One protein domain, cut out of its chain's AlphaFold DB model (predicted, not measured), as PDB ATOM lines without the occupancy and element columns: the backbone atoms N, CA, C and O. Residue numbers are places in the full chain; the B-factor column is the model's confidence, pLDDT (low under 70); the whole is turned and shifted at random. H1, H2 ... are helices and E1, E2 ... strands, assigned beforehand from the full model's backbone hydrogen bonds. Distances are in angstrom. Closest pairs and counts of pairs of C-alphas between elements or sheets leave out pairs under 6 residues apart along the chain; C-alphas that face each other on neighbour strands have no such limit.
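What this domain is: This is residues 43 to 192 of the 206 residues of the protein "Enterotoxin type E" of Staphylococcus aureus (UniProt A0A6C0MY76). Two lobes make this domain: a strongly twisted, branched sheet of six strands, E1 to E6, that turns a corner where E4 bends, and a two-stranded ribbon, paired first as E7 and E10 and then as E8 and E9. The long helix H3 lies between them over E4, and the end part of H1, residues 51 to 55, touches H3 with the two helices only just about perpendicular at 71 degrees; H1's residues 44 to 48, with Ser 43, stick out, as do residues 154 to 159 at the ribbon's tip. The printed part has 150 residues, with three named helices and ten named strands, which follow along the chain as H1, E1, E2, E3, H2, E4, E5, E6, E7, E8, E9, E10 and H3; of the neighbour strands, E3 and E5 are parallel, and the other neighbour pairs are antiparallel. The class is mixed, helices and strands; the whole is compact, with a radius of gyration of the C-alphas of 16.7 A and spans of 49 by 41 by 30 A.

Where its parts are: H1, residues 44 to 56, begins at C-alpha 44 at (73.160, 79.764, 111.108) and is 16.2 A long. E1 is residues 59 to 65, 15.6 A, E2 75 to 78 and E3 90 to 94. H2, residues 98 to 102, precedes E4, residues 109 to 116, 20.1 A, with C-alpha 113 at (81.546, 64.611, 94.871). E5 is residues 128 to 132, E6 135 to 137, E7 142 to 148, E8 153 to 155, E9 158 to 160 and E10 168 to 171. H3, residues 176 to 191, 21.4 A, ends at C-alpha 191 at (68.241, 63.182, 112.581).

How they stand to each other: E4 bends by 63 degrees at residue 113. E1 and E6 lie on opposite sides of E4, both antiparallel to it, with N 60 and O 113 at 2.8 A and N 110 and O 136 at 2.9 A. E5 forms a hairpin with E4, with N 130 and O 116 at 2.8 A, and is parallel to E3, with N 92 and O 129 at 2.8 A. E2 and E3 form a hairpin, with N 76 and O 93 at 2.8 A. H2 only grazes this sheet. H3 is on it at a height of 11.5 A, over E4 and slantwise to it at 38 degrees on the local plane; the closest C-alphas, Tyr 112 and Glu 178, are 5.7 A apart. H1 only grazes the sheet and touches H3 with residues 51 to 55 alone, the closest C-alphas being Phe 55 and Tyr 185, 5.2 A; at 71 degrees they are only just about perpendicular. E7 and E10 are antiparallel, with N 143 and O 170 at 2.8 A. The hairpin E8 and E9 has N 160 and O 153 at 2.8 A; both strands are apart from H3. Each O i to N i+4 pair is within hydrogen-bond range in H1 and H2, and 11 of 12 are in H3.

The domain as a whole: The C-alphas farthest apart, Pro 125 and Ile 158, are 50.2 A apart. The printed part has no cut. The links from E2 to E3 and from E4 to E5 are long. The mean pLDDT of the printed part is 96.6, and no printed residue is under 70.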
ATOM      1  N   SER A  43      77.631  79.227 113.104       94.25
ATOM      2  CA  SER A  43      76.638  80.208 112.669       94.25
ATOM      3  C   SER A  43      75.481  79.544 111.909       94.25
ATOM      4  O   SER A  43      75.645  78.502 111.263       94.25
ATOM      5  N   SER A  44      74.319  80.199 111.898       93.00
ATOM      6  CA  SER A  44      73.160  79.764 111.108       93.00
ATOM      7  C   SER A  44      73.472  79.617 109.618       93.00
ATOM      8  O   SER A  44      72.990  78.686 108.974       93.00
ATOM      9  N   ILE A  45      74.314  80.503 109.075       94.06
ATOM     10  CA  ILE A  45      74.744  80.459 107.673       94.06
ATOM     11  C   ILE A  45      75.605  79.215 107.432       94.06
ATOM     12  O   ILE A  45      75.368  78.481 106.476       94.06
ATOM     13  N   THR A  46      76.555  78.928 108.326       95.12
ATOM     14  CA  THR A  46      77.406  77.732 108.245       95.12
ATOM     15  C   THR A  46      76.572  76.453 108.275       95.12
ATOM     16  O   THR A  46      76.773  75.571 107.441       95.12
ATOM     17  N   LEU A  47      75.598  76.361 109.185       95.12
ATOM     18  CA  LEU A  47      74.694  75.211 109.267       95.12
ATOM     19  C   LEU A  47      73.847  75.053 108.004       95.12
ATOM     20  O   LEU A  47      73.727  73.943 107.483       95.12
ATOM     21  N   ASN A  48      73.311  76.152 107.472       94.12
ATOM     22  CA  ASN A  48      72.557  76.093 106.229       94.12
ATOM     23  C   ASN A  48      73.448  75.658 105.054       94.12
ATOM     24  O   ASN A  48      73.041  74.798 104.279       94.12
ATOM     25  N   ASN A  49      74.683  76.154 104.957       95.00
ATOM     26  CA  ASN A  49      75.627  75.743 103.913       95.00
ATOM     27  C   ASN A  49      75.982  74.253 104.007       95.00
ATOM     28  O   ASN A  49      75.991  73.566 102.988       95.00
ATOM     29  N   LEU A  50      76.202  73.723 105.215       96.50
ATOM     30  CA  LEU A  50      76.393  72.283 105.426       96.50
ATOM     31  C   LEU A  50      75.164  71.490 104.967       96.50
ATOM     32  O   LEU A  50      75.302  70.484 104.270       96.50
ATOM     33  N   ARG A  51      73.958  71.965 105.296       95.38
ATOM     34  CA  ARG A  51      72.711  71.363 104.811       95.38
ATOM     35  C   ARG A  51      72.630  71.383 103.283       95.38
ATOM     36  O   ARG A  51      72.269  70.373 102.690       95.38
ATOM     37  N   HIS A  52      73.011  72.480 102.635       93.75
ATOM     38  CA  HIS A  52      73.071  72.545 101.176       93.75
ATOM     39  C   HIS A  52      74.053  71.514 100.609       93.75
ATOM     40  O   HIS A  52      73.640  70.658  99.836       93.75
ATOM     41  N   ILE A  53      75.307  71.498 101.066       95.62
ATOM     42  CA  ILE A  53      76.347  70.579 100.574       95.62
ATOM     43  C   ILE A  53      75.925  69.110 100.709       95.62
ATOM     44  O   ILE A  53      75.997  68.340  99.748       95.62
ATOM     45  N   TYR A  54      75.468  68.709 101.896       97.19
ATOM     46  CA  TYR A  54      75.235  67.299 102.211       97.19
ATOM     47  C   TYR A  54      73.823  66.806 101.885       97.19
ATOM     48  O   TYR A  54      73.648  65.602 101.721       97.19
ATOM     49  N   PHE A  55      72.828  67.691 101.757       95.75
ATOM     50  CA  PHE A  55      71.430  67.286 101.570       95.75
ATOM     51  C   PHE A  55      70.779  67.808 100.284       95.75
ATOM     52  O   PHE A  55      70.198  67.009  99.557       95.75
ATOM     53  N   PHE A  56      70.878  69.107  99.976       92.06
ATOM     54  CA  PHE A  56      70.151  69.687  98.833       92.06
ATOM     55  C   PHE A  56      70.923  69.710  97.519       92.06
ATOM     56  O   PHE A  56      70.314  69.585  96.462       92.06
ATOM     57  N   ASN A  57      72.238  69.907  97.564       89.06
ATOM     58  CA  ASN A  57      73.029  70.083  96.358       89.06
ATOM     59  C   ASN A  57      73.067  68.785  95.557       89.06
ATOM     60  O   ASN A  57      73.302  67.702  96.107       89.06
ATOM     61  N   GLU A  58      72.933  68.925  94.247       89.50
ATOM     62  CA  GLU A  58      73.282  67.878  93.302       89.50
ATOM     63  C   GLU A  58      74.771  67.515  93.424       89.50
ATOM     64  O   GLU A  58      75.602  68.275  93.937       89.50
ATOM     65  N   LYS A  59      75.097  66.293  93.010       94.56
ATOM     66  CA  LYS A  59      76.451  65.744  93.080       94.56
ATOM     67  C   LYS A  59      77.022  65.645  91.673       94.56
ATOM     68  O   LYS A  59      76.308  65.321  90.730       94.56
ATOM     69  N   GLY A  60      78.318  65.900  91.541       95.06
ATOM     70  CA  GLY A  60      79.059  65.659  90.312       95.06
ATOM     71  C   GLY A  60      79.349  64.173  90.232       95.06
ATOM     72  O   GLY A  60      80.291  63.706  90.870       95.06
ATOM     73  N   ILE A  61      78.500  63.438  89.515       97.31
ATOM     74  CA  ILE A  61      78.631  61.993  89.324       97.31
ATOM     75  C   ILE A  61      78.771  61.717  87.834       97.31
ATOM     76  O   ILE A  61      77.940  62.143  87.037       97.31
ATOM     77  N   SER A  62      79.829  61.010  87.464       97.88
ATOM     78  CA  SER A  62      80.047  60.549  86.097       97.88
ATOM     79  C   SER A  62      81.005  59.368  86.108       97.88
ATOM     80  O   SER A  62      81.820  59.243  87.023       97.88
ATOM     81  N   GLU A  63      80.918  58.511  85.103       98.00
ATOM     82  CA  GLU A  63      81.764  57.330  84.975       98.00
ATOM     83  C   GLU A  63      82.462  57.330  83.623       98.00
ATOM     84  O   GLU A  63      81.896  57.772  82.620       98.00
ATOM     85  N   LYS A  64      83.687  56.798  83.598       98.19
ATOM     86  CA  LYS A  64      84.465  56.585  82.372       98.19
ATOM     87  C   LYS A  64      84.653  57.856  81.528       98.19
ATOM     88  O   LYS A  64      84.575  57.823  80.300       98.19
ATOM     89  N   ILE A  65      84.937  58.979  82.179       98.31
ATOM     90  CA  ILE A  65      85.276  60.237  81.498       98.31
ATOM     91  C   ILE A  65      86.778  60.502  81.551       98.31
ATOM     92  O   ILE A  65      87.492  59.918  82.358       98.31
ATOM     93  N   MET A  66      87.274  61.382  80.688       98.38
ATOM     94  CA  MET A  66      88.690  61.739  80.608       98.38
ATOM     95  C   MET A  66      88.815  63.237  80.339       98.38
ATOM     96  O   MET A  66      87.990  63.818  79.636       98.38
ATOM     97  N   THR A  67      89.866  63.853  80.872       98.50
ATOM     98  CA  THR A  67      90.304  65.179  80.444       98.50
ATOM     99  C   THR A  67      91.820  65.320  80.568       98.50
ATOM    100  O   THR A  67      92.448  64.733  81.455       98.50
ATOM    101  N   GLU A  68      92.399  66.122  79.683       98.38
ATOM    102  CA  GLU A  68      93.757  66.660  79.814       98.38
ATOM    103  C   GLU A  68      93.752  68.167  80.105       98.38
ATOM    104  O   GLU A  68      94.805  68.755  80.362       98.38
ATOM    105  N   ASP A  69      92.576  68.797  80.087       98.44
ATOM    106  CA  ASP A  69      92.432  70.223  80.330       98.44
ATOM    107  C   ASP A  69      92.651  70.550  81.811       98.44
ATOM    108  O   ASP A  69      92.238  69.822  82.719       98.44
ATOM    109  N   GLN A  70      93.271  71.700  82.052       98.12
ATOM    110  CA  GLN A  70      93.526  72.247  83.380       98.12
ATOM    111  C   GLN A  70      93.301  73.759  83.363       98.12
ATOM    112  O   GLN A  70      93.444  74.395  82.319       98.12
ATOM    113  N   PHE A  71      92.997  74.338  84.525       97.56
ATOM    114  CA  PHE A  71      93.069  75.792  84.722       97.56
ATOM    115  C   PHE A  71      94.361  76.187  85.450       97.56
ATOM    116  O   PHE A  71      95.050  77.119  85.050       97.56
ATOM    117  N   LEU A  72      94.710  75.425  86.487       97.62
ATOM    118  CA  LEU A  72      95.955  75.507  87.246       97.62
ATOM    119  C   LEU A  72      96.551  74.097  87.315       97.62
ATOM    120  O   LEU A  72      95.857  73.112  87.064       97.62
ATOM    121  N   ASP A  73      97.828  73.970  87.659       97.81
ATOM    122  CA  ASP A  73      98.526  72.678  87.619       97.81
ATOM    123  C   ASP A  73      97.992  71.636  88.623       97.81
ATOM    124  O   ASP A  73      98.166  70.436  88.402       97.81
ATOM    125  N   TYR A  74      97.282  72.079  89.664       97.88
ATOM    126  CA  TYR A  74      96.578  71.261  90.657       97.88
ATOM    127  C   TYR A  74      95.077  71.062  90.358       97.88
ATOM    128  O   TYR A  74      94.330  70.595  91.222       97.88
ATOM    129  N   THR A  75      94.603  71.385  89.148       98.69
ATOM    130  CA  THR A  75      93.196  71.192  88.756       98.69
ATOM    131  C   THR A  75      93.026  70.334  87.505       98.69
ATOM    132  O   THR A  75      93.932  70.236  86.681       98.69
ATOM    133  N   LEU A  76      91.850  69.718  87.359       98.81
ATOM    134  CA  LEU A  76      91.367  69.091  86.126       98.81
ATOM    135  C   LEU A  76      90.060  69.757  85.700       98.81
ATOM    136  O   LEU A  76      89.131  69.866  86.499       98.81
ATOM    137  N   LEU A  77      89.980  70.193  84.446       98.75
ATOM    138  CA  LEU A  77      88.797  70.835  83.883       98.75
ATOM    139  C   LEU A  77      88.049  69.856  82.976       98.75
ATOM    140  O   LEU A  77      88.566  69.418  81.953       98.75
ATOM    141  N   PHE A  78      86.805  69.550  83.317       98.50
ATOM    142  CA  PHE A  78      85.894  68.769  82.487       98.50
ATOM    143  C   PHE A  78      84.940  69.729  81.772       98.50
ATOM    144  O   PHE A  78      83.961  70.210  82.352       98.50
ATOM    145  N   LYS A  79      85.259  70.055  80.516       97.75
ATOM    146  CA  LYS A  79      84.418  70.908  79.665       97.75
ATOM    147  C   LYS A  79      83.129  70.184  79.296       97.75
ATOM    148  O   LYS A  79      83.159  68.986  79.024       97.75
ATOM    149  N   SER A  80      82.014  70.913  79.267       96.06
ATOM    150  CA  SER A  80      80.691  70.352  78.942       96.06
ATOM    151  C   SER A  80      80.322  69.123  79.782       96.06
ATOM    152  O   SER A  80      79.616  68.229  79.322       96.06
ATOM    153  N   PHE A  81      80.790  69.097  81.032       97.81
ATOM    154  CA  PHE A  81      80.437  68.076  82.011       97.81
ATOM    155  C   PHE A  81      78.928  68.063  82.289       97.81
ATOM    156  O   PHE A  81      78.316  67.007  82.428       97.81
ATOM    157  N   PHE A  82      78.317  69.247  82.345       96.00
ATOM    158  CA  PHE A  82      76.895  69.409  82.601       96.00
ATOM    159  C   PHE A  82      76.131  69.624  81.289       96.00
ATOM    160  O   PHE A  82      76.190  70.701  80.698       96.00
ATOM    161  N   ILE A  83      75.379  68.612  80.846       89.56
ATOM    162  CA  ILE A  83      74.639  68.653  79.569       89.56
ATOM    163  C   ILE A  83      73.340  69.470  79.682       89.56
ATOM    164  O   ILE A  83      73.001  70.223  78.774       89.56
ATOM    165  N   SER A  84      72.612  69.341  80.795       86.06
ATOM    166  CA  SER A  84      71.280  69.941  80.986       86.06
ATOM    167  C   SER A  84      71.154  70.782  82.263       86.06
ATOM    168  O   SER A  84      70.045  71.027  82.732       86.06
ATOM    169  N   HIS A  85      72.273  71.215  82.854       91.75
ATOM    170  CA  HIS A  85      72.246  72.038  84.065       91.75
ATOM    171  C   HIS A  85      71.957  73.502  83.706       91.75
ATOM    172  O   HIS A  85      72.584  74.082  82.823       91.75
ATOM    173  N   SER A  86      71.023  74.132  84.418       91.50
ATOM    174  CA  SER A  86      70.548  75.489  84.102       91.50
ATOM    175  C   SER A  86      71.621  76.575  84.267       91.50
ATOM    176  O   SER A  86      71.572  77.604  83.594       91.50
ATOM    177  N   GLN A  87      72.595  76.350  85.154       92.94
ATOM    178  CA  GLN A  87      73.617  77.345  85.517       92.94
ATOM    179  C   GLN A  87      75.041  77.015  85.051       92.94
ATOM    180  O   GLN A  87      75.836  77.927  84.834       92.94
ATOM    181  N   TYR A  88      75.389  75.738  84.900       96.38
ATOM    182  CA  TYR A  88      76.775  75.297  84.745       96.38
ATOM    183  C   TYR A  88      76.916  74.484  83.464       96.38
ATOM    184  O   TYR A  88      75.986  73.804  83.052       96.38
ATOM    185  N   ASN A  89      78.084  74.585  82.843       97.00
ATOM    186  CA  ASN A  89      78.500  73.805  81.682       97.00
ATOM    187  C   ASN A  89      79.718  72.951  82.044       97.00
ATOM    188  O   ASN A  89      79.748  71.760  81.757       97.00
ATOM    189  N   ASP A  90      80.696  73.548  82.727       98.19
ATOM    190  CA  ASP A  90      81.973  72.901  83.019       98.19
ATOM    191  C   ASP A  90      82.098  72.552  84.507       98.19
ATOM    192  O   ASP A  90      81.538  73.238  85.370       98.19
ATOM    193  N   LEU A  91      82.880  71.514  84.802       98.62
ATOM    194  CA  LEU A  91      83.272  71.138  86.157       98.62
ATOM    195  C   LEU A  91      84.792  71.249  86.307       98.62
ATOM    196  O   LEU A  91      85.541  70.567  85.612       98.62
ATOM    197  N   LEU A  92      85.250  72.077  87.242       98.69
ATOM    198  CA  LEU A  92      86.653  72.187  87.626       98.69
ATOM    199  C   LEU A  92      86.903  71.408  88.921       98.69
ATOM    200  O   LEU A  92      86.431  71.782  89.995       98.69
ATOM    201  N   VAL A  93      87.677  70.334  88.836       98.69
ATOM    202  CA  VAL A  93      88.068  69.534  89.996       98.69
ATOM    203  C   VAL A  93      89.413  70.016  90.522       98.69
ATOM    204  O   VAL A  93      90.384  70.092  89.774       98.69
ATOM    205  N   GLN A  94      89.472  70.341  91.809       98.50
ATOM    206  CA  GLN A  94      90.661  70.837  92.493       98.50
ATOM    207  C   GLN A  94      91.256  69.757  93.395       98.50
ATOM    208  O   GLN A  94      90.531  69.060  94.115       98.50
ATOM    209  N   PHE A  95      92.579  69.644  93.364       98.50
ATOM    210  CA  PHE A  95      93.357  68.716  94.174       98.50
ATOM    211  C   PHE A  95      94.315  69.476  95.091       98.50
ATOM    212  O   PHE A  95      94.504  70.682  94.962       98.50
ATOM    213  N   ASP A  96      94.920  68.750  96.022       97.19
ATOM    214  CA  ASP A  96      95.929  69.267  96.946       97.19
ATOM    215  C   ASP A  96      97.260  69.605  96.259       97.19
ATOM    216  O   ASP A  96      98.016  70.441  96.748       97.19
ATOM    217  N   SER A  97      97.564  68.950  95.135       97.88
ATOM    218  CA  SER A  97      98.844  69.088  94.453       97.88
ATOM    219  C   SER A  97      98.790  68.697  92.976       97.88
ATOM    220  O   SER A  97      97.969  67.885  92.534       97.88
ATOM    221  N   LYS A  98      99.763  69.213  92.217       98.19
ATOM    222  CA  LYS A  98     100.075  68.767  90.851       98.19
ATOM    223  C   LYS A  98     100.387  67.268  90.781       98.19
ATOM    224  O   LYS A  98     100.021  66.602  89.815       98.19
ATOM    225  N   GLU A  99     101.051  66.718  91.799       98.12
ATOM    226  CA  GLU A  99     101.366  65.287  91.850       98.12
ATOM    227  C   GLU A  99     100.090  64.440  91.870       98.12
ATOM    228  O   GLU A  99      99.982  63.456  91.135       98.12
ATOM    229  N   THR A 100      99.088  64.846  92.655       97.69
ATOM    230  CA  THR A 100      97.786  64.177  92.676       97.69
ATOM    231  C   THR A 100      97.086  64.278  91.323       97.69
ATOM    232  O   THR A 100      96.577  63.268  90.840       97.69
ATOM    233  N   VAL A 101      97.120  65.437  90.658       98.06
ATOM    234  CA  VAL A 101      96.546  65.590  89.308       98.06
ATOM    235  C   VAL A 101      97.177  64.633  88.300       98.06
ATOM    236  O   VAL A 101      96.457  63.979  87.543       98.06
ATOM    237  N   ASN A 102      98.504  64.492  88.313       98.12
ATOM    238  CA  ASN A 102      99.228  63.621  87.380       98.12
ATOM    239  C   ASN A 102      98.814  62.143  87.490       98.12
ATOM    240  O   ASN A 102      99.010  61.366  86.554       98.12
ATOM    241  N   LYS A 103      98.203  61.730  88.610       98.00
ATOM    242  CA  LYS A 103      97.650  60.377  88.760       98.00
ATOM    243  C   LYS A 103      96.433  60.151  87.862       98.00
ATOM    244  O   LYS A 103      96.219  59.002  87.476       98.00
ATOM    245  N   PHE A 104      95.692  61.207  87.514       98.56
ATOM    246  CA  PHE A 104      94.378  61.157  86.860       98.56
ATOM    247  C   PHE A 104      94.323  61.822  85.478       98.56
ATOM    248  O   PHE A 104      93.526  61.401  84.642       98.56
ATOM    249  N   LYS A 105      95.152  62.840  85.222       98.56
ATOM    250  CA  LYS A 105      95.196  63.564  83.942       98.56
ATOM    251  C   LYS A 105      95.388  62.603  82.760       98.56
ATOM    252  O   LYS A 105      96.268  61.746  82.810       98.56
ATOM    253  N   GLY A 106      94.567  62.747  81.718       98.50
ATOM    254  CA  GLY A 106      94.623  61.916  80.507       98.50
ATOM    255  C   GLY A 106      94.187  60.458  80.700       98.50
ATOM    256  O   GLY A 106      94.357  59.641  79.801       98.50
ATOM    257  N   LYS A 107      93.623  60.096  81.861       98.62
ATOM    258  CA  LYS A 107      93.129  58.740  82.141       98.62
ATOM    259  C   LYS A 107      91.613  58.717  82.245       98.62
ATOM    260  O   LYS A 107      90.985  59.728  82.555       98.62
ATOM    261  N   GLN A 108      91.032  57.539  82.024       98.69
ATOM    262  CA  GLN A 108      89.619  57.316  82.312       98.69
ATOM    263  C   GLN A 108      89.399  57.297  83.825       98.69
ATOM    264  O   GLN A 108      90.049  56.542  84.559       98.69
ATOM    265  N   VAL A 109      88.476  58.130  84.286       98.81
ATOM    266  CA  VAL A 109      88.153  58.330  85.694       98.81
ATOM    267  C   VAL A 109      86.648  58.331  85.920       98.81
ATOM    268  O   VAL A 109      85.865  58.634  85.020       98.81
ATOM    269  N   ASP A 110      86.273  58.038  87.158       98.81
ATOM    270  CA  ASP A 110      84.927  58.235  87.678       98.81
ATOM    271  C   ASP A 110      84.945  59.387  88.683       98.81
ATOM    272  O   ASP A 110      85.878  59.500  89.492       98.81
ATOM    273  N   LEU A 111      83.900  60.212  88.649       98.75
ATOM    274  CA  LEU A 111      83.678  61.321  89.566       98.75
ATOM    275  C   LEU A 111      82.524  61.009  90.516       98.75
ATOM    276  O   LEU A 111      81.485  60.495  90.102       98.75
ATOM    277  N   TYR A 112      82.708  61.346  91.789       98.69
ATOM    278  CA  TYR A 112      81.651  61.407  92.788       98.69
ATOM    279  C   TYR A 112      82.026  62.445  93.848       98.69
ATOM    280  O   TYR A 112      82.885  62.201  94.698       98.69
ATOM    281  N   GLY A 113      81.343  63.589  93.846       98.19
ATOM    282  CA  GLY A 113      81.546  64.611  94.871       98.19
ATOM    283  C   GLY A 113      80.474  65.697  94.878       98.19
ATOM    284  O   GLY A 113      79.594  65.741  94.021       98.19
ATOM    285  N   SER A 114      80.522  66.575  95.878       97.38
ATOM    286  CA  SER A 114      79.642  67.746  95.940       97.38
ATOM    287  C   SER A 114      80.316  68.915  95.237       97.38
ATOM    288  O   SER A 114      81.433  69.279  95.605       97.38
ATOM    289  N   TYR A 115      79.624  69.527  94.279       96.75
ATOM    290  CA  TYR A 115      80.115  70.726  93.605       96.75
ATOM    291  C   TYR A 115      79.493  72.007  94.175       96.75
ATOM    292  O   TYR A 115      78.496  71.977  94.904       96.75
ATOM    293  N   TYR A 116      80.110  73.140  93.851       95.38
ATOM    294  CA  TYR A 116      79.668  74.481  94.225       95.38
ATOM    295  C   TYR A 116      80.034  75.493  93.131       95.38
ATOM    296  O   TYR A 116      81.033  75.324  92.438       95.38
ATOM    297  N   GLY A 117      79.250  76.563  92.979       94.31
ATOM    298  CA  GLY A 117      79.579  77.651  92.044       94.31
ATOM    299  C   GLY A 117      80.175  78.899  92.694       94.31
ATOM    300  O   GLY A 117      80.872  79.659  92.028       94.31
ATOM    301  N   PHE A 118      79.910  79.142  93.982       92.19
ATOM    302  CA  PHE A 118      80.365  80.357  94.663       92.19
ATOM    303  C   PHE A 118      81.895  80.465  94.632       92.19
ATOM    304  O   PHE A 118      82.578  79.558  95.094       92.19
ATOM    305  N   GLN A 119      82.423  81.565  94.084       92.50
ATOM    306  CA  GLN A 119      83.866  81.800  93.910       92.50
ATOM    307  C   GLN A 119      84.599  80.724  93.081       92.50
ATOM    308  O   GLN A 119      85.813  80.569  93.198       92.50
ATOM    309  N   CYS A 120      83.887  79.990  92.221       94.44
ATOM    310  CA  CYS A 120      84.508  79.079  91.269       94.44
ATOM    311  C   CYS A 120      84.858  79.794  89.957       94.44
ATOM    312  O   CYS A 120      83.991  80.391  89.319       94.44
ATOM    313  N   SER A 121      86.113  79.658  89.523       91.12
ATOM    314  CA  SER A 121      86.619  80.192  88.255       91.12
ATOM    315  C   SER A 121      87.587  79.197  87.616       91.12
ATOM    316  O   SER A 121      88.391  78.594  88.321       91.12
ATOM    317  N   GLY A 122      87.536  79.050  86.289       92.38
ATOM    318  CA  GLY A 122      88.569  78.331  85.530       92.38
ATOM    319  C   GLY A 122      88.122  77.709  84.205       92.38
ATOM    320  O   GLY A 122      88.952  77.521  83.322       92.38
ATOM    321  N   GLY A 123      86.830  77.415  84.046       94.56
ATOM    322  CA  GLY A 123      86.233  77.003  82.771       94.56
ATOM    323  C   GLY A 123      85.504  78.160  82.085       94.56
ATOM    324  O   GLY A 123      85.920  79.319  82.155       94.56
ATOM    325  N   LYS A 124      84.370  77.862  81.446       94.69
ATOM    326  CA  LYS A 124      83.491  78.854  80.824       94.69
ATOM    327  C   LYS A 124      83.081  79.938  81.838       94.69
ATOM    328  O   LYS A 124      82.540  79.593  82.900       94.69
ATOM    329  N   PRO A 125      83.279  81.236  81.520       93.00
ATOM    330  CA  PRO A 125      82.947  82.339  82.420       93.00
ATOM    331  C   PRO A 125      81.511  82.255  82.940       93.00
ATOM    332  O   PRO A 125      80.576  82.054  82.163       93.00
ATOM    333  N   ASN A 126      81.350  82.390  84.261       91.75
ATOM    334  CA  ASN A 126      80.071  82.317  84.984       91.75
ATOM    335  C   ASN A 126      79.267  81.014  84.783       91.75
ATOM    336  O   ASN A 126      78.104  80.952  85.170       91.75
ATOM    337  N   LYS A 127      79.863  79.976  84.178       96.31
ATOM    338  CA  LYS A 127      79.221  78.685  83.875       96.31
ATOM    339  C   LYS A 127      80.090  77.494  84.288       96.31
ATOM    340  O   LYS A 127      80.004  76.427  83.683       96.31
ATOM    341  N   THR A 128      80.928  77.672  85.304       97.62
ATOM    342  CA  THR A 128      81.783  76.613  85.855       97.62
ATOM    343  C   THR A 128      81.394  76.344  87.301       97.62
ATOM    344  O   THR A 128      81.274  77.283  88.087       97.62
ATOM    345  N   ALA A 129      81.214  75.073  87.649       97.69
ATOM    346  CA  ALA A 129      81.168  74.630  89.037       97.69
ATOM    347  C   ALA A 129      82.512  74.020  89.438       97.69
ATOM    348  O   ALA A 129      83.245  73.501  88.599       97.69
ATOM    349  N   CYS A 130      82.827  74.068  90.726       98.19
ATOM    350  CA  CYS A 130      84.052  73.534  91.295       98.19
ATOM    351  C   CYS A 130      83.740  72.375  92.234       98.19
ATOM    352  O   CYS A 130      82.702  72.357  92.894       98.19
ATOM    353  N   MET A 131      84.664  71.428  92.331       98.31
ATOM    354  CA  MET A 131      84.605  70.301  93.258       98.31
ATOM    355  C   MET A 131      86.000  70.024  93.809       98.31
ATOM    356  O   MET A 131      86.989  70.203  93.106       98.31
ATOM    357  N   TYR A 132      86.087  69.566  95.055       98.38
ATOM    358  CA  TYR A 132      87.350  69.120  95.645       98.38
ATOM    359  C   TYR A 132      87.452  67.598  95.585       98.38
ATOM    360  O   TYR A 132      86.604  66.914  96.162       98.38
ATOM    361  N   GLY A 133      88.494  67.085  94.929       98.31
ATOM    362  CA  GLY A 133      88.757  65.651  94.818       98.31
ATOM    363  C   GLY A 133      87.611  64.874  94.161       98.31
ATOM    364  O   GLY A 133      87.140  65.239  93.090       98.31
ATOM    365  N   GLY A 134      87.195  63.769  94.785       98.38
ATOM    366  CA  GLY A 134      86.078  62.957  94.289       98.38
ATOM    367  C   GLY A 134      86.396  62.144  93.035       98.38
ATOM    368  O   GLY A 134      85.477  61.757  92.327       98.38
ATOM    369  N   VAL A 135      87.679  61.898  92.745       98.81
ATOM    370  CA  VAL A 135      88.135  61.226  91.517       98.81
ATOM    371  C   VAL A 135      88.725  59.861  91.835       98.81
ATOM    372  O   VAL A 135      89.540  59.718  92.748       98.81
ATOM    373  N   THR A 136      88.349  58.858  91.048       98.81
ATOM    374  CA  THR A 136      88.960  57.521  91.067       98.81
ATOM    375  C   THR A 136      89.293  57.081  89.650       98.81
ATOM    376  O   THR A 136      88.610  57.481  88.714       98.81
ATOM    377  N   LEU A 137      90.329  56.257  89.472       98.69
ATOM    378  CA  LEU A 137      90.586  55.626  88.174       98.69
ATOM    379  C   LEU A 137      89.432  54.684  87.822       98.69
ATOM    380  O   LEU A 137      88.964  53.951  88.692       98.69
ATOM    381  N   HIS A 138      89.012  54.691  86.560       98.56
ATOM    382  CA  HIS A 138      87.940  53.823  86.076       98.56
ATOM    383  C   HIS A 138      88.434  52.386  85.851       98.56
ATOM    384  O   HIS A 138      87.795  51.410  86.261       98.56
ATOM    385  N   GLU A 139      89.599  52.245  85.209       97.12
ATOM    386  CA  GLU A 139      90.147  50.946  84.822       97.12
ATOM    387  C   GLU A 139      90.400  50.043  86.030       97.12
ATOM    388  O   GLU A 139      90.991  50.446  87.034       97.12
ATOM    389  N   ASN A 140      89.957  48.788  85.917       96.50
ATOM    390  CA  ASN A 140      90.071  47.752  86.946       96.50
ATOM    391  C   ASN A 140      89.436  48.097  88.307       96.50
ATOM    392  O   ASN A 140      89.601  47.323  89.256       96.50
ATOM    393  N   ASN A 141      88.676  49.192  88.406       98.44
ATOM    394  CA  ASN A 141      88.109  49.679  89.659       98.44
ATOM    395  C   ASN A 141      86.635  49.309  89.869       98.44
ATOM    396  O   ASN A 141      86.136  49.478  90.976       98.44
ATOM    397  N   GLN A 142      85.952  48.762  88.865       97.94
ATOM    398  CA  GLN A 142      84.553  48.344  89.000       97.94
ATOM    399  C   GLN A 142      84.432  46.992  89.718       97.94
ATOM    400  O   GLN A 142      85.208  46.059  89.475       97.94
ATOM    401  N   LEU A 143      83.467  46.898  90.625       97.25
ATOM    402  CA  LEU A 143      83.020  45.666  91.261       97.25
ATOM    403  C   LEU A 143      81.972  44.981  90.385       97.25
ATOM    404  O   LEU A 143      81.210  45.645  89.691       97.25
ATOM    405  N   TYR A 144      81.922  43.650  90.453       95.38
ATOM    406  CA  TYR A 144      80.874  42.880  89.783       95.38
ATOM    407  C   TYR A 144      79.498  43.144  90.417       95.38
ATOM    408  O   TYR A 144      78.543  43.453  89.714       95.38
ATOM    409  N   ASP A 145      79.434  43.117  91.752       96.81
ATOM    410  CA  ASP A 145      78.239  43.444  92.529       96.81
ATOM    411  C   ASP A 145      78.434  44.733  93.327       96.81
ATOM    412  O   ASP A 145      79.514  45.001  93.867       96.81
ATOM    413  N   THR A 146      77.352  45.497  93.495       97.56
ATOM    414  CA  THR A 146      77.341  46.670  94.371       97.56
ATOM    415  C   THR A 146      77.725  46.285  95.799       97.56
ATOM    416  O   THR A 146      77.032  45.515  96.474       97.56
ATOM    417  N   LYS A 147      78.792  46.897  96.318       98.12
ATOM    418  CA  LYS A 147      79.202  46.723  97.707       98.12
ATOM    419  C   LYS A 147      78.361  47.613  98.611       98.12
ATOM    420  O   LYS A 147      78.457  48.836  98.560       98.12
ATOM    421  N   LYS A 148      77.590  46.983  99.491       98.38
ATOM    422  CA  LYS A 148      76.945  47.627 100.641       98.38
ATOM    423  C   LYS A 148      77.965  47.808 101.766       98.38
ATOM    424  O   LYS A 148      78.685  46.858 102.092       98.38
ATOM    425  N   ILE A 149      78.040  49.006 102.338       97.75
ATOM    426  CA  ILE A 149      78.978  49.366 103.407       97.75
ATOM    427  C   ILE A 149      78.203  49.449 104.732       97.75
ATOM    428  O   ILE A 149      77.385  50.353 104.899       97.75
ATOM    429  N   PRO A 150      78.425  48.519 105.679       97.44
ATOM    430  CA  PRO A 150      77.761  48.559 106.979       97.44
ATOM    431  C   PRO A 150      78.181  49.783 107.797       97.44
ATOM    432  O   PRO A 150      79.367  50.103 107.878       97.44
ATOM    433  N   ILE A 151      77.215  50.419 108.460       97.25
ATOM    434  CA  ILE A 151      77.441  51.555 109.361       97.25
ATOM    435  C   ILE A 151      77.045  51.142 110.771       97.25
ATOM    436  O   ILE A 151      75.925  50.687 111.001       97.25
ATOM    437  N   ASN A 152      77.950  51.348 111.724       95.94
ATOM    438  CA  ASN A 152      77.592  51.344 113.134       95.94
ATOM    439  C   ASN A 152      77.332  52.786 113.567       95.94
ATOM    440  O   ASN A 152      78.226  53.627 113.488       95.94
ATOM    441  N   LEU A 153      76.103  53.062 113.996       95.44
ATOM    442  CA  LEU A 153      75.693  54.362 114.505       95.44
ATOM    443  C   LEU A 153      75.447  54.255 116.009       95.44
ATOM    444  O   LEU A 153      74.762  53.337 116.460       95.44
ATOM    445  N   TRP A 154      75.978  55.210 116.764       94.06
ATOM    446  CA  TRP A 154      75.693  55.374 118.184       94.06
ATOM    447  C   TRP A 154      75.115  56.765 118.423       94.06
ATOM    448  O   TRP A 154      75.661  57.751 117.931       94.06
ATOM    449  N   ILE A 155      74.014  56.830 119.166       92.56
ATOM    450  CA  ILE A 155      73.381  58.071 119.621       92.56
ATOM    451  C   ILE A 155      73.284  57.960 121.135       92.56
ATOM    452  O   ILE A 155      72.683  57.013 121.632       92.56
ATOM    453  N   ASP A 156      73.942  58.867 121.855       90.94
ATOM    454  CA  ASP A 156      74.005  58.857 123.323       90.94
ATOM    455  C   ASP A 156      74.411  57.480 123.889       90.94
ATOM    456  O   ASP A 156      73.804  56.940 124.808       90.94
ATOM    457  N   SER A 157      75.452  56.885 123.291       90.00
ATOM    458  CA  SER A 157      75.968  55.531 123.580       90.00
ATOM    459  C   SER A 157      75.029  54.361 123.249       90.00
ATOM    460  O   SER A 157      75.421  53.202 123.393       90.00
ATOM    461  N   ILE A 158      73.826  54.618 122.738       93.00
ATOM    462  CA  ILE A 158      72.887  53.588 122.293       93.00
ATOM    463  C   ILE A 158      73.172  53.254 120.831       93.00
ATOM    464  O   ILE A 158      73.188  54.131 119.966       93.00
ATOM    465  N   ARG A 159      73.402  51.969 120.544       94.75
ATOM    466  CA  ARG A 159      73.585  51.495 119.169       94.75
ATOM    467  C   ARG A 159      72.259  51.578 118.414       94.75
ATOM    468  O   ARG A 159      71.290  50.924 118.790       94.75
ATOM    469  N   THR A 160      72.268  52.295 117.300       94.44
ATOM    470  CA  THR A 160      71.118  52.473 116.414       94.44
ATOM    471  C   THR A 160      71.346  51.724 115.106       94.44
ATOM    472  O   THR A 160      72.431  51.767 114.523       94.44
ATOM    473  N   VAL A 161      70.323  51.005 114.648       95.06
ATOM    474  CA  VAL A 161      70.393  50.212 113.416       95.06
ATOM    475  C   VAL A 161      70.292  51.129 112.199       95.06
ATOM    476  O   VAL A 161      69.375  51.940 112.101       95.06
ATOM    477  N   VAL A 162      71.213  50.955 111.250       96.44
ATOM    478  CA  VAL A 162      71.210  51.639 109.952       96.44
ATOM    479  C   VAL A 162      70.981  50.599 108.849       96.44
ATOM    480  O   VAL A 162      71.660  49.567 108.856       96.44
ATOM    481  N   PRO A 163      70.053  50.828 107.901       97.06
ATOM    482  CA  PRO A 163      69.861  49.924 106.769       97.06
ATOM    483  C   PRO A 163      71.146  49.744 105.939       97.06
ATOM    484  O   PRO A 163      71.920  50.682 105.745       97.06
ATOM    485  N   LEU A 164      71.391  48.530 105.435       95.38
ATOM    486  CA  LEU A 164      72.635  48.196 104.717       95.38
ATOM    487  C   LEU A 164      72.772  48.881 103.349       95.38
ATOM    488  O   LEU A 164      73.855  48.902 102.778       95.38
ATOM    489  N   ASP A 165      71.685  49.387 102.781       95.12
ATOM    490  CA  ASP A 165      71.644  50.024 101.467       95.12
ATOM    491  C   ASP A 165      71.886  51.543 101.502       95.12
ATOM    492  O   ASP A 165      71.902  52.168 100.441       95.12
ATOM    493  N   ILE A 166      72.115  52.119 102.692       97.69
ATOM    494  CA  ILE A 166      72.342  53.558 102.887       97.69
ATOM    495  C   ILE A 166      73.653  54.042 102.269       97.69
ATOM    496  O   ILE A 166      73.658  55.065 101.588       97.69
ATOM    497  N   VAL A 167      74.756  53.328 102.506       98.38
ATOM    498  CA  VAL A 167      76.046  53.621 101.875       98.38
ATOM    499  C   VAL A 167      76.444  52.432 101.032       98.38
ATOM    500  O   VAL A 167      76.564  51.303 101.515       98.38
ATOM    501  N   LYS A 168      76.659  52.694  99.750       98.38
ATOM    502  CA  LYS A 168      77.039  51.678  98.781       98.38
ATOM    503  C   LYS A 168      77.963  52.253  97.722       98.38
ATOM    504  O   LYS A 168      78.001  53.459  97.497       98.38
ATOM    505  N   THR A 169      78.706  51.374  97.067       98.56
ATOM    506  CA  THR A 169      79.574  51.746  95.954       98.56
ATOM    507  C   THR A 169      79.737  50.583  94.984       98.56
ATOM    508  O   THR A 169      79.682  49.417  95.378       98.56
ATOM    509  N   ASN A 170      79.960  50.907  93.714       98.44
ATOM    510  CA  ASN A 170      80.370  49.949  92.687       98.44
ATOM    511  C   ASN A 170      81.895  49.943  92.496       98.44
ATOM    512  O   ASN A 170      82.396  49.251  91.618       98.44
ATOM    513  N   LYS A 171      82.647  50.690  93.317       98.50
ATOM    514  CA  LYS A 171      84.094  50.870  93.170       98.50
ATOM    515  C   LYS A 171      84.880  50.018  94.172       98.50
ATOM    516  O   LYS A 171      84.545  49.969  95.353       98.50
ATOM    517  N   LYS A 172      85.975  49.393  93.727       98.31
ATOM    518  CA  LYS A 172      86.952  48.682  94.577       98.31
ATOM    519  C   LYS A 172      87.754  49.665  95.432       98.31
ATOM    520  O   LYS A 172      87.924  49.457  96.628       98.31
ATOM    521  N   LYS A 173      88.249  50.732  94.805       98.25
ATOM    522  CA  LYS A 173      88.864  51.904  95.428       98.25
ATOM    523  C   LYS A 173      87.871  53.050  95.307       98.25
ATOM    524  O   LYS A 173      87.634  53.556  94.212       98.25
ATOM    525  N   VAL A 174      87.289  53.430  96.435       98.62
ATOM    526  CA  VAL A 174      86.274  54.480  96.550       98.62
ATOM    527  C   VAL A 174      86.847  55.671  97.317       98.62
ATOM    528  O   VAL A 174      87.704  55.494  98.186       98.62
ATOM    529  N   THR A 175      86.403  56.889  97.002       98.62
ATOM    530  CA  THR A 175      86.807  58.066  97.779       98.62
ATOM    531  C   THR A 175      86.066  58.099  99.114       98.62
ATOM    532  O   THR A 175      84.900  57.719  99.209       98.62
ATOM    533  N   ILE A 176      86.716  58.624 100.157       98.50
ATOM    534  CA  ILE A 176      86.040  58.886 101.437       98.50
ATOM    535  C   ILE A 176      84.864  59.850 101.221       98.50
ATOM    536  O   ILE A 176      83.819  59.686 101.840       98.50
ATOM    537  N   GLN A 177      85.005  60.806 100.299       98.44
ATOM    538  CA  GLN A 177      83.956  61.764  99.955       98.44
ATOM    539  C   GLN A 177      82.678  61.082  99.435       98.44
ATOM    540  O   GLN A 177      81.592  61.465  99.858       98.44
ATOM    541  N   GLU A 178      82.775  60.059  98.576       98.75
ATOM    542  CA  GLU A 178      81.607  59.306  98.085       98.75
ATOM    543  C   GLU A 178      80.833  58.637  99.230       98.75
ATOM    544  O   GLU A 178      79.600  58.683  99.259       98.75
ATOM    545  N   LEU A 179      81.546  58.051 100.194       98.69
ATOM    546  CA  LEU A 179      80.938  57.384 101.347       98.69
ATOM    547  C   LEU A 179      80.365  58.395 102.354       98.69
ATOM    548  O   LEU A 179      79.242  58.228 102.831       98.69
ATOM    549  N   ASP A 180      81.113  59.461 102.651       98.62
ATOM    550  CA  ASP A 180      80.727  60.512 103.598       98.62
ATOM    551  C   ASP A 180      79.491  61.280 103.111       98.62
ATOM    552  O   ASP A 180      78.560  61.499 103.883       98.62
ATOM    553  N   LEU A 181      79.410  61.623 101.819       98.56
ATOM    554  CA  LEU A 181      78.238  62.304 101.259       98.56
ATOM    555  C   LEU A 181      76.959  61.468 101.414       98.56
ATOM    556  O   LEU A 181      75.928  62.013 101.809       98.56
ATOM    557  N   GLN A 182      77.025  60.157 101.163       98.50
ATOM    558  CA  GLN A 182      75.892  59.246 101.363       98.50
ATOM    559  C   GLN A 182      75.515  59.127 102.850       98.50
ATOM    560  O   GLN A 182      74.341  59.250 103.211       98.50
ATOM    561  N   ALA A 183      76.506  58.955 103.732       98.44
ATOM    562  CA  ALA A 183      76.275  58.836 105.168       98.44
ATOM    563  C   ALA A 183      75.652  60.114 105.753       98.44
ATOM    564  O   ALA A 183      74.643  60.054 106.457       98.44
ATOM    565  N   ARG A 184      76.200  61.291 105.434       98.44
ATOM    566  CA  ARG A 184      75.693  62.569 105.956       98.44
ATOM    567  C   ARG A 184      74.351  62.965 105.365       98.44
ATOM    568  O   ARG A 184      73.556  63.583 106.075       98.44
ATOM    569  N   TYR A 185      74.061  62.565 104.127       98.19
ATOM    570  CA  TYR A 185      72.715  62.677 103.575       98.19
ATOM    571  C   TYR A 185      71.706  61.917 104.449       98.19
ATOM    572  O   TYR A 185      70.698  62.488 104.871       98.19
ATOM    573  N   TYR A 186      72.002  60.660 104.796       97.94
ATOM    574  CA  TYR A 186      71.157  59.860 105.686       97.94
ATOM    575  C   TYR A 186      71.033  60.470 107.085       97.94
ATOM    576  O   TYR A 186      69.918  60.621 107.584       97.94
ATOM    577  N   LEU A 187      72.148  60.879 107.698       97.81
ATOM    578  CA  LEU A 187      72.128  61.483 109.032       97.81
ATOM    579  C   LEU A 187      71.308  62.776 109.065       97.81
ATOM    580  O   LEU A 187      70.575  63.016 110.023       97.81
ATOM    581  N   HIS A 188      71.383  63.600 108.015       96.81
ATOM    582  CA  HIS A 188      70.522  64.772 107.910       96.81
ATOM    583  C   HIS A 188      69.052  64.374 107.761       96.81
ATOM    584  O   HIS A 188      68.214  64.885 108.497       96.81
ATOM    585  N   LYS A 189      68.750  63.435 106.858       96.38
ATOM    586  CA  LYS A 189      67.382  62.980 106.582       96.38
ATOM    587  C   LYS A 189      66.683  62.402 107.816       96.38
ATOM    588  O   LYS A 189      65.496  62.642 107.996       96.38
ATOM    589  N   GLN A 190      67.400  61.631 108.635       96.62
ATOM    590  CA  GLN A 190      66.825  60.951 109.801       96.62
ATOM    591  C   GLN A 190      66.874  61.792 111.077       96.62
ATOM    592  O   GLN A 190      65.935  61.766 111.866       96.62
ATOM    593  N   TYR A 191      67.959  62.542 111.290       95.31
ATOM    594  CA  TYR A 191      68.241  63.182 112.581       95.31
ATOM    595  C   TYR A 191      68.367  64.701 112.496       95.31
ATOM    596  O   TYR A 191      68.764  65.338 113.470       95.31
ATOM    597  N   ASN A 192      68.052  65.308 111.347       94.88
ATOM    598  CA  ASN A 192      68.119  66.757 111.157       94.88
ATOM    599  C   ASN A 192      69.493  67.340 111.540       94.88
ATOM    600  O   ASN A 192      69.595  68.430 112.115       94.88
TER     601      ASN A 192